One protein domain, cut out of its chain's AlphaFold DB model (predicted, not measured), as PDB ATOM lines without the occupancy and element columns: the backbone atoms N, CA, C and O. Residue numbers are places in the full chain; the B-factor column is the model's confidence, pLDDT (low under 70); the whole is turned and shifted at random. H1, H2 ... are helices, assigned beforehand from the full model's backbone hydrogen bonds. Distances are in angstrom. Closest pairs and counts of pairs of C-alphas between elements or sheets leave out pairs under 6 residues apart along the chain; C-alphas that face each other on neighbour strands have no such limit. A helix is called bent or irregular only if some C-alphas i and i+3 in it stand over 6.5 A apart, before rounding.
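This is residues 8 to 75 of the 98 residues of a protein of Malus domestica (UniProt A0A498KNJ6). Two longer helices, H1 and H3, stand well separated, and the extended chain of residues 22 to 29 passes between them. After H3 the chain folds back through residues 64 to 70, which bring the short H4 near H3 again; the short H2 comes just before H3. The printed part has 68 residues with four named helices, in the order H1, H2, H3, H4, and no named strand; the class is all helix. The whole is only just compact, close to loose, with a radius of gyration of the C-alphas of 13.1 A, and elongated, spanning 40 by 25 by 21 A.

Find C-alpha 8 at (30.920, -31.584, -42.352); from there H1, residues 8 to 19, runs 17.4 A. It is irregular: C-alphas 9 and 12 are 7.7 A apart. Go on to H2, residues 41 to 44. H3, residues 46 to 59, begins at C-alpha 46, (30.265, -27.791, -20.587), and runs 20.0 A. H4, residues 71 to 74, ends at C-alpha 74, (30.376, -21.637, -28.768).

Begin at H1: it is apart from H2, H3 and H4. H2 and H3 meet only through their link, and H2 is apart from H4. H3 and H4 are near each other, with 5 pairs of C-alphas within 10 A. In H3 every O i to N i+4 pair is within hydrogen-bond range, in H1 4 of 8 are, and H2 and H4 are too short for such a pair.

The C-alphas of His 20 and Asn 40, the two farthest apart, are 40.3 A from each other. The printed part has no cut. The links H1 to H2, with 21 residues, and H3 to H4, with 11, are long; H2 to H3 is tight. The mean pLDDT of the printed part is 87.2; look for values under 70 at residues 72 to 75, of which 72 to 74 belong to H4.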
ATOM      1  N   TYR A   8      31.248 -31.937 -40.970       86.19
ATOM      2  CA  TYR A   8      30.920 -31.584 -42.352       86.19
ATOM      3  C   TYR A   8      30.233 -30.213 -42.490       86.19
ATOM      4  O   TYR A   8      30.238 -29.610 -43.572       86.19
ATOM      5  N   SER A   9      29.683 -29.669 -41.402       87.19
ATOM      6  CA  SER A   9      29.172 -28.292 -41.357       87.19
ATOM      7  C   SER A   9      30.272 -27.263 -41.644       87.19
ATOM      8  O   SER A   9      29.991 -26.231 -42.246       87.19
ATOM      9  N   TRP A  10      31.530 -27.584 -41.323       90.38
ATOM     10  CA  TRP A  10      32.697 -26.725 -41.537       90.38
ATOM     11  C   TRP A  10      33.379 -26.912 -42.898       90.38
ATOM     12  O   TRP A  10      34.385 -26.256 -43.169       90.38
ATOM     13  N   ARG A  11      32.871 -27.781 -43.787       91.88
ATOM     14  CA  ARG A  11      33.537 -28.139 -45.063       91.88
ATOM     15  C   ARG A  11      33.936 -26.938 -45.927       91.88
ATOM     16  O   ARG A  11      34.967 -26.972 -46.594       91.88
ATOM     17  N   HIS A  12      33.140 -25.869 -45.890       91.56
ATOM     18  CA  HIS A  12      33.393 -24.645 -46.653       91.56
ATOM     19  C   HIS A  12      34.517 -23.805 -46.032       91.56
ATOM     20  O   HIS A  12      35.312 -23.202 -46.752       91.56
ATOM     21  N   GLN A  13      34.627 -23.801 -44.702       93.69
ATOM     22  CA  GLN A  13      35.659 -23.082 -43.952       93.69
ATOM     23  C   GLN A  13      36.990 -23.834 -43.965       93.69
ATOM     24  O   GLN A  13      38.030 -23.199 -44.122       93.69
ATOM     25  N   ILE A  14      36.969 -25.168 -43.857       92.19
ATOM     26  CA  ILE A  14      38.175 -26.010 -43.841       92.19
ATOM     27  C   ILE A  14      39.018 -25.749 -45.090       92.19
ATOM     28  O   ILE A  14      40.192 -25.403 -44.980       92.19
ATOM     29  N   GLY A  15      38.408 -25.838 -46.278       91.50
ATOM     30  CA  GLY A  15      39.120 -25.614 -47.536       91.50
ATOM     31  C   GLY A  15      39.662 -24.189 -47.669       91.50
ATOM     32  O   GLY A  15      40.787 -23.994 -48.127       91.50
ATOM     33  N   PHE A  16      38.889 -23.185 -47.243       94.31
ATOM     34  CA  PHE A  16      39.327 -21.792 -47.265       94.31
ATOM     35  C   PHE A  16      40.525 -21.559 -46.335       94.31
ATOM     36  O   PHE A  16      41.541 -21.021 -46.769       94.31
ATOM     37  N   LEU A  17      40.441 -21.993 -45.078       93.88
ATOM     38  CA  LEU A  17      41.492 -21.798 -44.080       93.88
ATOM     39  C   LEU A  17      42.763 -22.587 -44.426       93.88
ATOM     40  O   LEU A  17      43.859 -22.032 -44.345       93.88
ATOM     41  N   ALA A  18      42.633 -23.828 -44.901       93.00
ATOM     42  CA  ALA A  18      43.771 -24.629 -45.349       93.00
ATOM     43  C   ALA A  18      44.538 -23.944 -46.493       93.00
ATOM     44  O   ALA A  18      45.762 -23.824 -46.435       93.00
ATOM     45  N   LYS A  19      43.827 -23.385 -47.485       94.94
ATOM     46  CA  LYS A  19      44.436 -22.604 -48.583       94.94
ATOM     47  C   LYS A  19      45.189 -21.359 -48.104       94.94
ATOM     48  O   LYS A  19      46.081 -20.889 -48.802       94.94
ATOM     49  N   HIS A  20      44.856 -20.832 -46.927       95.25
ATOM     50  CA  HIS A  20      45.523 -19.676 -46.323       95.25
ATOM     51  C   HIS A  20      46.628 -20.064 -45.325       95.25
ATOM     52  O   HIS A  20      47.155 -19.195 -44.629       95.25
ATOM     53  N   GLY A  21      47.013 -21.345 -45.275       92.81
ATOM     54  CA  GLY A  21      48.152 -21.833 -44.494       92.81
ATOM     55  C   GLY A  21      47.828 -22.211 -43.048       92.81
ATOM     56  O   GLY A  21      48.749 -22.355 -42.243       92.81
ATOM     57  N   TYR A  22      46.549 -22.368 -42.700       90.69
ATOM     58  CA  TYR A  22      46.145 -22.860 -41.386       90.69
ATOM     59  C   TYR A  22      46.064 -24.387 -41.374       90.69
ATOM     60  O   TYR A  22      45.541 -25.001 -42.303       90.69
ATOM     61  N   HIS A  23      46.528 -25.000 -40.284       89.94
ATOM     62  CA  HIS A  23      46.184 -26.382 -39.968       89.94
ATOM     63  C   HIS A  23      44.818 -26.380 -39.277       89.94
ATOM     64  O   HIS A  23      44.672 -25.786 -38.210       89.94
ATOM     65  N   VAL A  24      43.813 -26.969 -39.923       91.88
ATOM     66  CA  VAL A  24      42.421 -26.939 -39.461       91.88
ATOM     67  C   VAL A  24      42.034 -28.314 -38.951       91.88
ATOM     68  O   VAL A  24      42.158 -29.296 -39.676       91.88
ATOM     69  N   VAL A  25      41.509 -28.359 -37.731       90.81
ATOM     70  CA  VAL A  25      40.937 -29.563 -37.129       90.81
ATOM     71  C   VAL A  25      39.475 -29.269 -36.816       90.81
ATOM     72  O   VAL A  25      39.169 -28.269 -36.170       90.81
ATOM     73  N   ALA A  26      38.574 -30.118 -37.303       91.69
ATOM     74  CA  ALA A  26      37.143 -30.041 -37.035       91.69
ATOM     75  C   ALA A  26      36.675 -31.422 -36.547       91.69
ATOM     76  O   ALA A  26      36.374 -32.272 -37.384       91.69
ATOM     77  N   PRO A  27      36.691 -31.687 -35.228       90.25
ATOM     78  CA  PRO A  27      36.216 -32.956 -34.695       90.25
ATOM     79  C   PRO A  27      34.682 -33.017 -34.747       90.25
ATOM     80  O   PRO A  27      34.003 -31.986 -34.696       90.25
ATOM     81  N   ASP A  28      34.128 -34.226 -34.808       89.06
ATOM     82  CA  ASP A  28      32.774 -34.431 -34.300       89.06
ATOM     83  C   ASP A  28      32.814 -34.247 -32.771       89.06
ATOM     84  O   ASP A  28      33.780 -34.642 -32.122       89.06
ATOM     85  N   MET A  29      31.814 -33.582 -32.190       88.00
ATOM     86  CA  MET A  29      31.732 -33.414 -30.733       88.00
ATOM     87  C   MET A  29      31.164 -34.680 -30.097       88.00
ATOM     88  O   MET A  29      30.330 -35.333 -30.722       88.00
ATOM     89  N   ARG A  30      31.527 -34.952 -28.836       90.12
ATOM     90  CA  ARG A  30      30.936 -36.015 -28.006       90.12
ATOM     91  C   ARG A  30      29.425 -36.144 -28.227       90.12
ATOM     92  O   ARG A  30      28.695 -35.154 -28.146       90.12
ATOM     93  N   GLY A  31      28.960 -37.367 -28.466       88.88
ATOM     94  CA  GLY A  31      27.560 -37.668 -28.771       88.88
ATOM     95  C   GLY A  31      27.185 -37.561 -30.249       88.88
ATOM     96  O   GLY A  31      26.024 -37.794 -30.590       88.88
ATOM     97  N   TYR A  32      28.131 -37.226 -31.131       85.69
ATOM     98  CA  TYR A  32      27.879 -37.056 -32.559       85.69
ATOM     99  C   TYR A  32      28.853 -37.828 -33.440       85.69
ATOM    100  O   TYR A  32      30.002 -38.079 -33.077       85.69
ATOM    101  N   GLY A  33      28.396 -38.119 -34.659       87.00
ATOM    102  CA  GLY A  33      29.246 -38.648 -35.713       87.00
ATOM    103  C   GLY A  33      29.929 -39.953 -35.317       87.00
ATOM    104  O   GLY A  33      29.264 -40.924 -34.952       87.00
ATOM    105  N   ASP A  34      31.255 -39.947 -35.418       87.00
ATOM    106  CA  ASP A  34      32.115 -41.086 -35.091       87.00
ATOM    107  C   ASP A  34      32.743 -40.972 -33.677       87.00
ATOM    108  O   ASP A  34      33.690 -41.694 -33.370       87.00
ATOM    109  N   THR A  35      32.252 -40.069 -32.813       87.44
ATOM    110  CA  THR A  35      32.708 -39.961 -31.410       87.44
ATOM    111  C   THR A  35      31.861 -40.771 -30.441       87.44
ATOM    112  O   THR A  35      30.707 -41.106 -30.718       87.44
ATOM    113  N   ASP A  36      32.429 -41.040 -29.264       90.31
ATOM    114  CA  ASP A  36      31.719 -41.691 -28.173       90.31
ATOM    115  C   ASP A  36      30.454 -40.916 -27.779       90.31
ATOM    116  O   ASP A  36      30.441 -39.685 -27.670       90.31
ATOM    117  N   ALA A  37      29.387 -41.667 -27.508       91.88
ATOM    118  CA  ALA A  37      28.099 -41.150 -27.063       91.88
ATOM    119  C   ALA A  37      27.717 -41.785 -25.713       91.88
ATOM    120  O   ALA A  37      26.943 -42.747 -25.681       91.88
ATOM    121  N   PRO A  38      28.272 -41.293 -24.584       92.31
ATOM    122  CA  PRO A  38      27.935 -41.802 -23.259       92.31
ATOM    123  C   PRO A  38      26.424 -41.778 -23.001       92.31
ATOM    124  O   PRO A  38      25.744 -40.811 -23.337       92.31
ATOM    125  N   LEU A  39      25.891 -42.819 -22.357       92.62
ATOM    126  CA  LEU A  39      24.462 -42.882 -22.017       92.62
ATOM    127  C   LEU A  39      24.088 -41.958 -20.851       92.62
ATOM    128  O   LEU A  39      22.928 -41.586 -20.708       92.62
ATOM    129  N   ASN A  40      25.059 -41.604 -20.005       94.44
ATOM    130  CA  ASN A  40      24.824 -40.756 -18.847       94.44
ATOM    131  C   ASN A  40      24.694 -39.277 -19.271       94.44
ATOM    132  O   ASN A  40      25.667 -38.711 -19.775       94.44
ATOM    133  N   PRO A  41      23.551 -38.611 -19.013       90.06
ATOM    134  CA  PRO A  41      23.367 -37.201 -19.355       90.06
ATOM    135  C   PRO A  41      24.379 -36.259 -18.689       90.06
ATOM    136  O   PRO A  41      24.706 -35.213 -19.247       90.06
ATOM    137  N   THR A  42      24.918 -36.614 -17.516       93.06
ATOM    138  CA  THR A  42      25.898 -35.761 -16.821       93.06
ATOM    139  C   THR A  42      27.255 -35.714 -17.530       93.06
ATOM    140  O   THR A  42      28.028 -34.785 -17.301       93.06
ATOM    141  N   SER A  43      27.520 -36.652 -18.447       93.56
ATOM    142  CA  SER A  43      28.734 -36.709 -19.268       93.56
ATOM    143  C   SER A  43      28.770 -35.688 -20.414       93.56
ATOM    144  O   SER A  43      29.700 -35.735 -21.218       93.56
ATOM    145  N   TYR A  44      27.782 -34.789 -20.498       90.19
ATOM    146  CA  TYR A  44      27.661 -33.738 -21.519       90.19
ATOM    147  C   TYR A  44      27.691 -32.321 -20.926       90.19
ATOM    148  O   TYR A  44      27.232 -31.367 -21.554       90.19
ATOM    149  N   SER A  45      28.200 -32.161 -19.698       90.94
ATOM    150  CA  SER A  45      28.392 -30.821 -19.135       90.94
ATOM    151  C   SER A  45      29.399 -30.015 -19.967       90.94
ATOM    152  O   SER A  45      30.260 -30.580 -20.640       90.94
ATOM    153  N   ILE A  46      29.329 -28.683 -19.882       87.69
ATOM    154  CA  ILE A  46      30.265 -27.791 -20.587       87.69
ATOM    155  C   ILE A  46      31.720 -28.140 -20.247       87.69
ATOM    156  O   ILE A  46      32.566 -28.103 -21.132       87.69
ATOM    157  N   LEU A  47      32.000 -28.539 -19.002       91.31
ATOM    158  CA  LEU A  47      33.345 -28.931 -18.578       91.31
ATOM    159  C   LEU A  47      33.846 -30.177 -19.315       91.31
ATOM    160  O   LEU A  47      34.970 -30.162 -19.791       91.31
ATOM    161  N   HIS A  48      32.998 -31.191 -19.525       92.75
ATOM    162  CA  HIS A  48      33.383 -32.355 -20.331       92.75
ATOM    163  C   HIS A  48      33.699 -31.963 -21.779       92.75
ATOM    164  O   HIS A  48      34.664 -32.453 -22.352       92.75
ATOM    165  N   LEU A  49      32.915 -31.050 -22.366       89.31
ATOM    166  CA  LEU A  49      33.168 -30.572 -23.729       89.31
ATOM    167  C   LEU A  49      34.468 -29.761 -23.817       89.31
ATOM    168  O   LEU A  49      35.175 -29.837 -24.819       89.31
ATOM    169  N   VAL A  50      34.786 -28.972 -22.786       90.12
ATOM    170  CA  VAL A  50      36.058 -28.246 -22.693       90.12
ATOM    171  C   VAL A  50      37.220 -29.223 -22.534       90.12
ATOM    172  O   VAL A  50      38.212 -29.063 -23.238       90.12
ATOM    173  N   ASP A  51      37.087 -30.246 -21.693       92.19
ATOM    174  CA  ASP A  51      38.113 -31.276 -21.497       92.19
ATOM    175  C   ASP A  51      38.386 -32.059 -22.788       92.19
ATOM    176  O   ASP A  51      39.547 -32.285 -23.130       92.19
ATOM    177  N   ASP A  52      37.346 -32.392 -23.561       91.81
ATOM    178  CA  ASP A  52      37.497 -33.023 -24.877       91.81
ATOM    179  C   ASP A  52      38.328 -32.136 -25.828       91.81
ATOM    180  O   ASP A  52      39.213 -32.619 -26.541       91.81
ATOM    181  N   LEU A  53      38.088 -30.818 -25.821       89.31
ATOM    182  CA  LEU A  53      38.861 -29.864 -26.621       89.31
ATOM    183  C   LEU A  53      40.301 -29.719 -26.112       89.31
ATOM    184  O   LEU A  53      41.220 -29.686 -26.927       89.31
ATOM    185  N   VAL A  54      40.519 -29.653 -24.795       90.06
ATOM    186  CA  VAL A  54      41.860 -29.592 -24.184       90.06
ATOM    187  C   VAL A  54      42.671 -30.836 -24.535       90.06
ATOM    188  O   VAL A  54      43.785 -30.699 -25.037       90.06
ATOM    189  N   GLY A  55      42.093 -32.031 -24.395       90.50
ATOM    190  CA  GLY A  55      42.746 -33.280 -24.788       90.50
ATOM    191  C   GLY A  55      43.108 -33.308 -26.276       90.50
ATOM    192  O   GLY A  55      44.190 -33.763 -26.651       90.50
ATOM    193  N   LEU A  56      42.250 -32.744 -27.133       88.75
ATOM    194  CA  LEU A  56      42.554 -32.579 -28.553       88.75
ATOM    195  C   LEU A  56      43.718 -31.600 -28.784       88.75
ATOM    196  O   LEU A  56      44.575 -31.857 -29.630       88.75
ATOM    197  N   PHE A  57      43.790 -30.492 -28.042       87.31
ATOM    198  CA  PHE A  57      44.908 -29.547 -28.135       87.31
ATOM    199  C   PHE A  57      46.234 -30.167 -27.695       87.31
ATOM    200  O   PHE A  57      47.248 -29.974 -28.375       87.31
ATOM    201  N   ASP A  58      46.223 -30.940 -26.612       88.19
ATOM    202  CA  ASP A  58      47.402 -31.647 -26.115       88.19
ATOM    203  C   ASP A  58      47.883 -32.694 -27.125       88.19
ATOM    204  O   ASP A  58      49.081 -32.771 -27.410       88.19
ATOM    205  N   HIS A  59      46.957 -33.418 -27.765       87.00
ATOM    206  CA  HIS A  59      47.277 -34.375 -28.826       87.00
ATOM    207  C   HIS A  59      48.041 -33.735 -30.000       87.00
ATOM    208  O   HIS A  59      48.961 -34.341 -30.548       87.00
ATOM    209  N   PHE A  60      47.717 -32.488 -30.366       84.69
ATOM    210  CA  PHE A  60      48.411 -31.744 -31.428       84.69
ATOM    211  C   PHE A  60      49.631 -30.936 -30.944       84.69
ATOM    212  O   PHE A  60      50.179 -30.126 -31.699       84.69
ATOM    213  N   GLY A  61      50.096 -31.159 -29.711       81.69
ATOM    214  CA  GLY A  61      51.339 -30.586 -29.191       81.69
ATOM    215  C   GLY A  61      51.203 -29.189 -28.581       81.69
ATOM    216  O   GLY A  61      52.184 -28.439 -28.564       81.69
ATOM    217  N   GLY A  62      50.003 -28.814 -28.118       73.69
ATOM    218  CA  GLY A  62      49.791 -27.675 -27.213       73.69
ATOM    219  C   GLY A  62      50.195 -26.303 -27.766       73.69
ATOM    220  O   GLY A  62      50.475 -25.374 -27.007       73.69
ATOM    221  N   GLN A  63      50.282 -26.154 -29.090       75.19
ATOM    222  CA  GLN A  63      50.637 -24.878 -29.710       75.19
ATOM    223  C   GLN A  63      49.485 -23.873 -29.593       75.19
ATOM    224  O   GLN A  63      48.310 -24.237 -29.584       75.19
ATOM    225  N   GLN A  64      49.822 -22.580 -29.562       81.06
ATOM    226  CA  GLN A  64      48.816 -21.521 -29.568       81.06
ATOM    227  C   GLN A  64      47.906 -21.659 -30.798       81.06
ATOM    228  O   GLN A  64      48.372 -21.642 -31.937       81.06
ATOM    229  N   THR A  65      46.607 -21.783 -30.547       84.38
ATOM    230  CA  THR A  65      45.593 -22.140 -31.543       84.38
ATOM    231  C   THR A  65      44.382 -21.214 -31.454       84.38
ATOM    232  O   THR A  65      44.185 -20.515 -30.457       84.38
ATOM    233  N   PHE A  66      43.567 -21.201 -32.505       87.88
ATOM    234  CA  PHE A  66      42.293 -20.491 -32.529       87.88
ATOM    235  C   PHE A  66      41.156 -21.496 -32.384       87.88
ATOM    236  O   PHE A  66      41.090 -22.465 -33.137       87.88
ATOM    237  N   VAL A  67      40.242 -21.234 -31.452       86.94
ATOM    238  CA  VAL A  67      39.028 -22.036 -31.268       86.94
ATOM    239  C   VAL A  67      37.851 -21.254 -31.825       86.94
ATOM    240  O   VAL A  67      37.608 -20.117 -31.417       86.94
ATOM    241  N   VAL A  68      37.137 -21.852 -32.775       87.31
ATOM    242  CA  VAL A  68      35.936 -21.272 -33.380       87.31
ATOM    243  C   VAL A  68      34.780 -22.227 -33.134       87.31
ATOM    244  O   VAL A  68      34.873 -23.411 -33.440       87.31
ATOM    245  N   GLY A  69      33.699 -21.698 -32.570       84.44
ATOM    246  CA  GLY A  69      32.500 -22.450 -32.231       84.44
ATOM    247  C   GLY A  69      31.263 -21.851 -32.882       84.44
ATOM    248  O   GLY A  69      31.184 -20.638 -33.078       84.44
ATOM    249  N   HIS A  70      30.289 -22.701 -33.192       80.88
ATOM    250  CA  HIS A  70      28.950 -22.308 -33.621       80.88
ATOM    251  C   HIS A  70      27.927 -22.998 -32.711       80.88
ATOM    252  O   HIS A  70      28.080 -24.188 -32.431       80.88
ATOM    253  N   ASP A  71      26.906 -22.261 -32.264       77.94
ATOM    254  CA  ASP A  71      25.826 -22.769 -31.404       77.94
ATOM    255  C   ASP A  71      26.353 -23.423 -30.102       77.94
ATOM    256  O   ASP A  71      27.121 -22.782 -29.382       77.94
ATOM    257  N   HIS A  72      26.024 -24.684 -29.797       60.56
ATOM    258  CA  HIS A  72      26.561 -25.408 -28.639       60.56
ATOM    259  C   HIS A  72      28.099 -25.493 -28.631       60.56
ATOM    260  O   HIS A  72      28.703 -25.523 -27.561       60.56
ATOM    261  N   GLY A  73      28.752 -25.431 -29.799       57.25
ATOM    262  CA  GLY A  73      30.212 -25.341 -29.904       57.25
ATOM    263  C   GLY A  73      30.796 -23.992 -29.458       57.25
ATOM    264  O   GLY A  73      32.008 -23.874 -29.311       57.25
ATOM    265  N   ALA A  74      29.967 -22.963 -29.241       59.19
ATOM    266  CA  ALA A  74      30.376 -21.637 -28.768       59.19
ATOM    267  C   ALA A  74      30.228 -21.442 -27.242       59.19
ATOM    268  O   ALA A  74      30.607 -20.389 -26.726       59.19
ATOM    269  N   LEU A  75      29.706 -22.433 -26.504       53.94
ATOM    270  CA  LEU A  75      29.350 -22.308 -25.078       53.94
ATOM    271  C   LEU A  75      30.541 -22.298 -24.092       53.94
ATOM    272  O   LEU A  75      30.335 -22.252 -22.884       53.94
TER     273      LEU A  75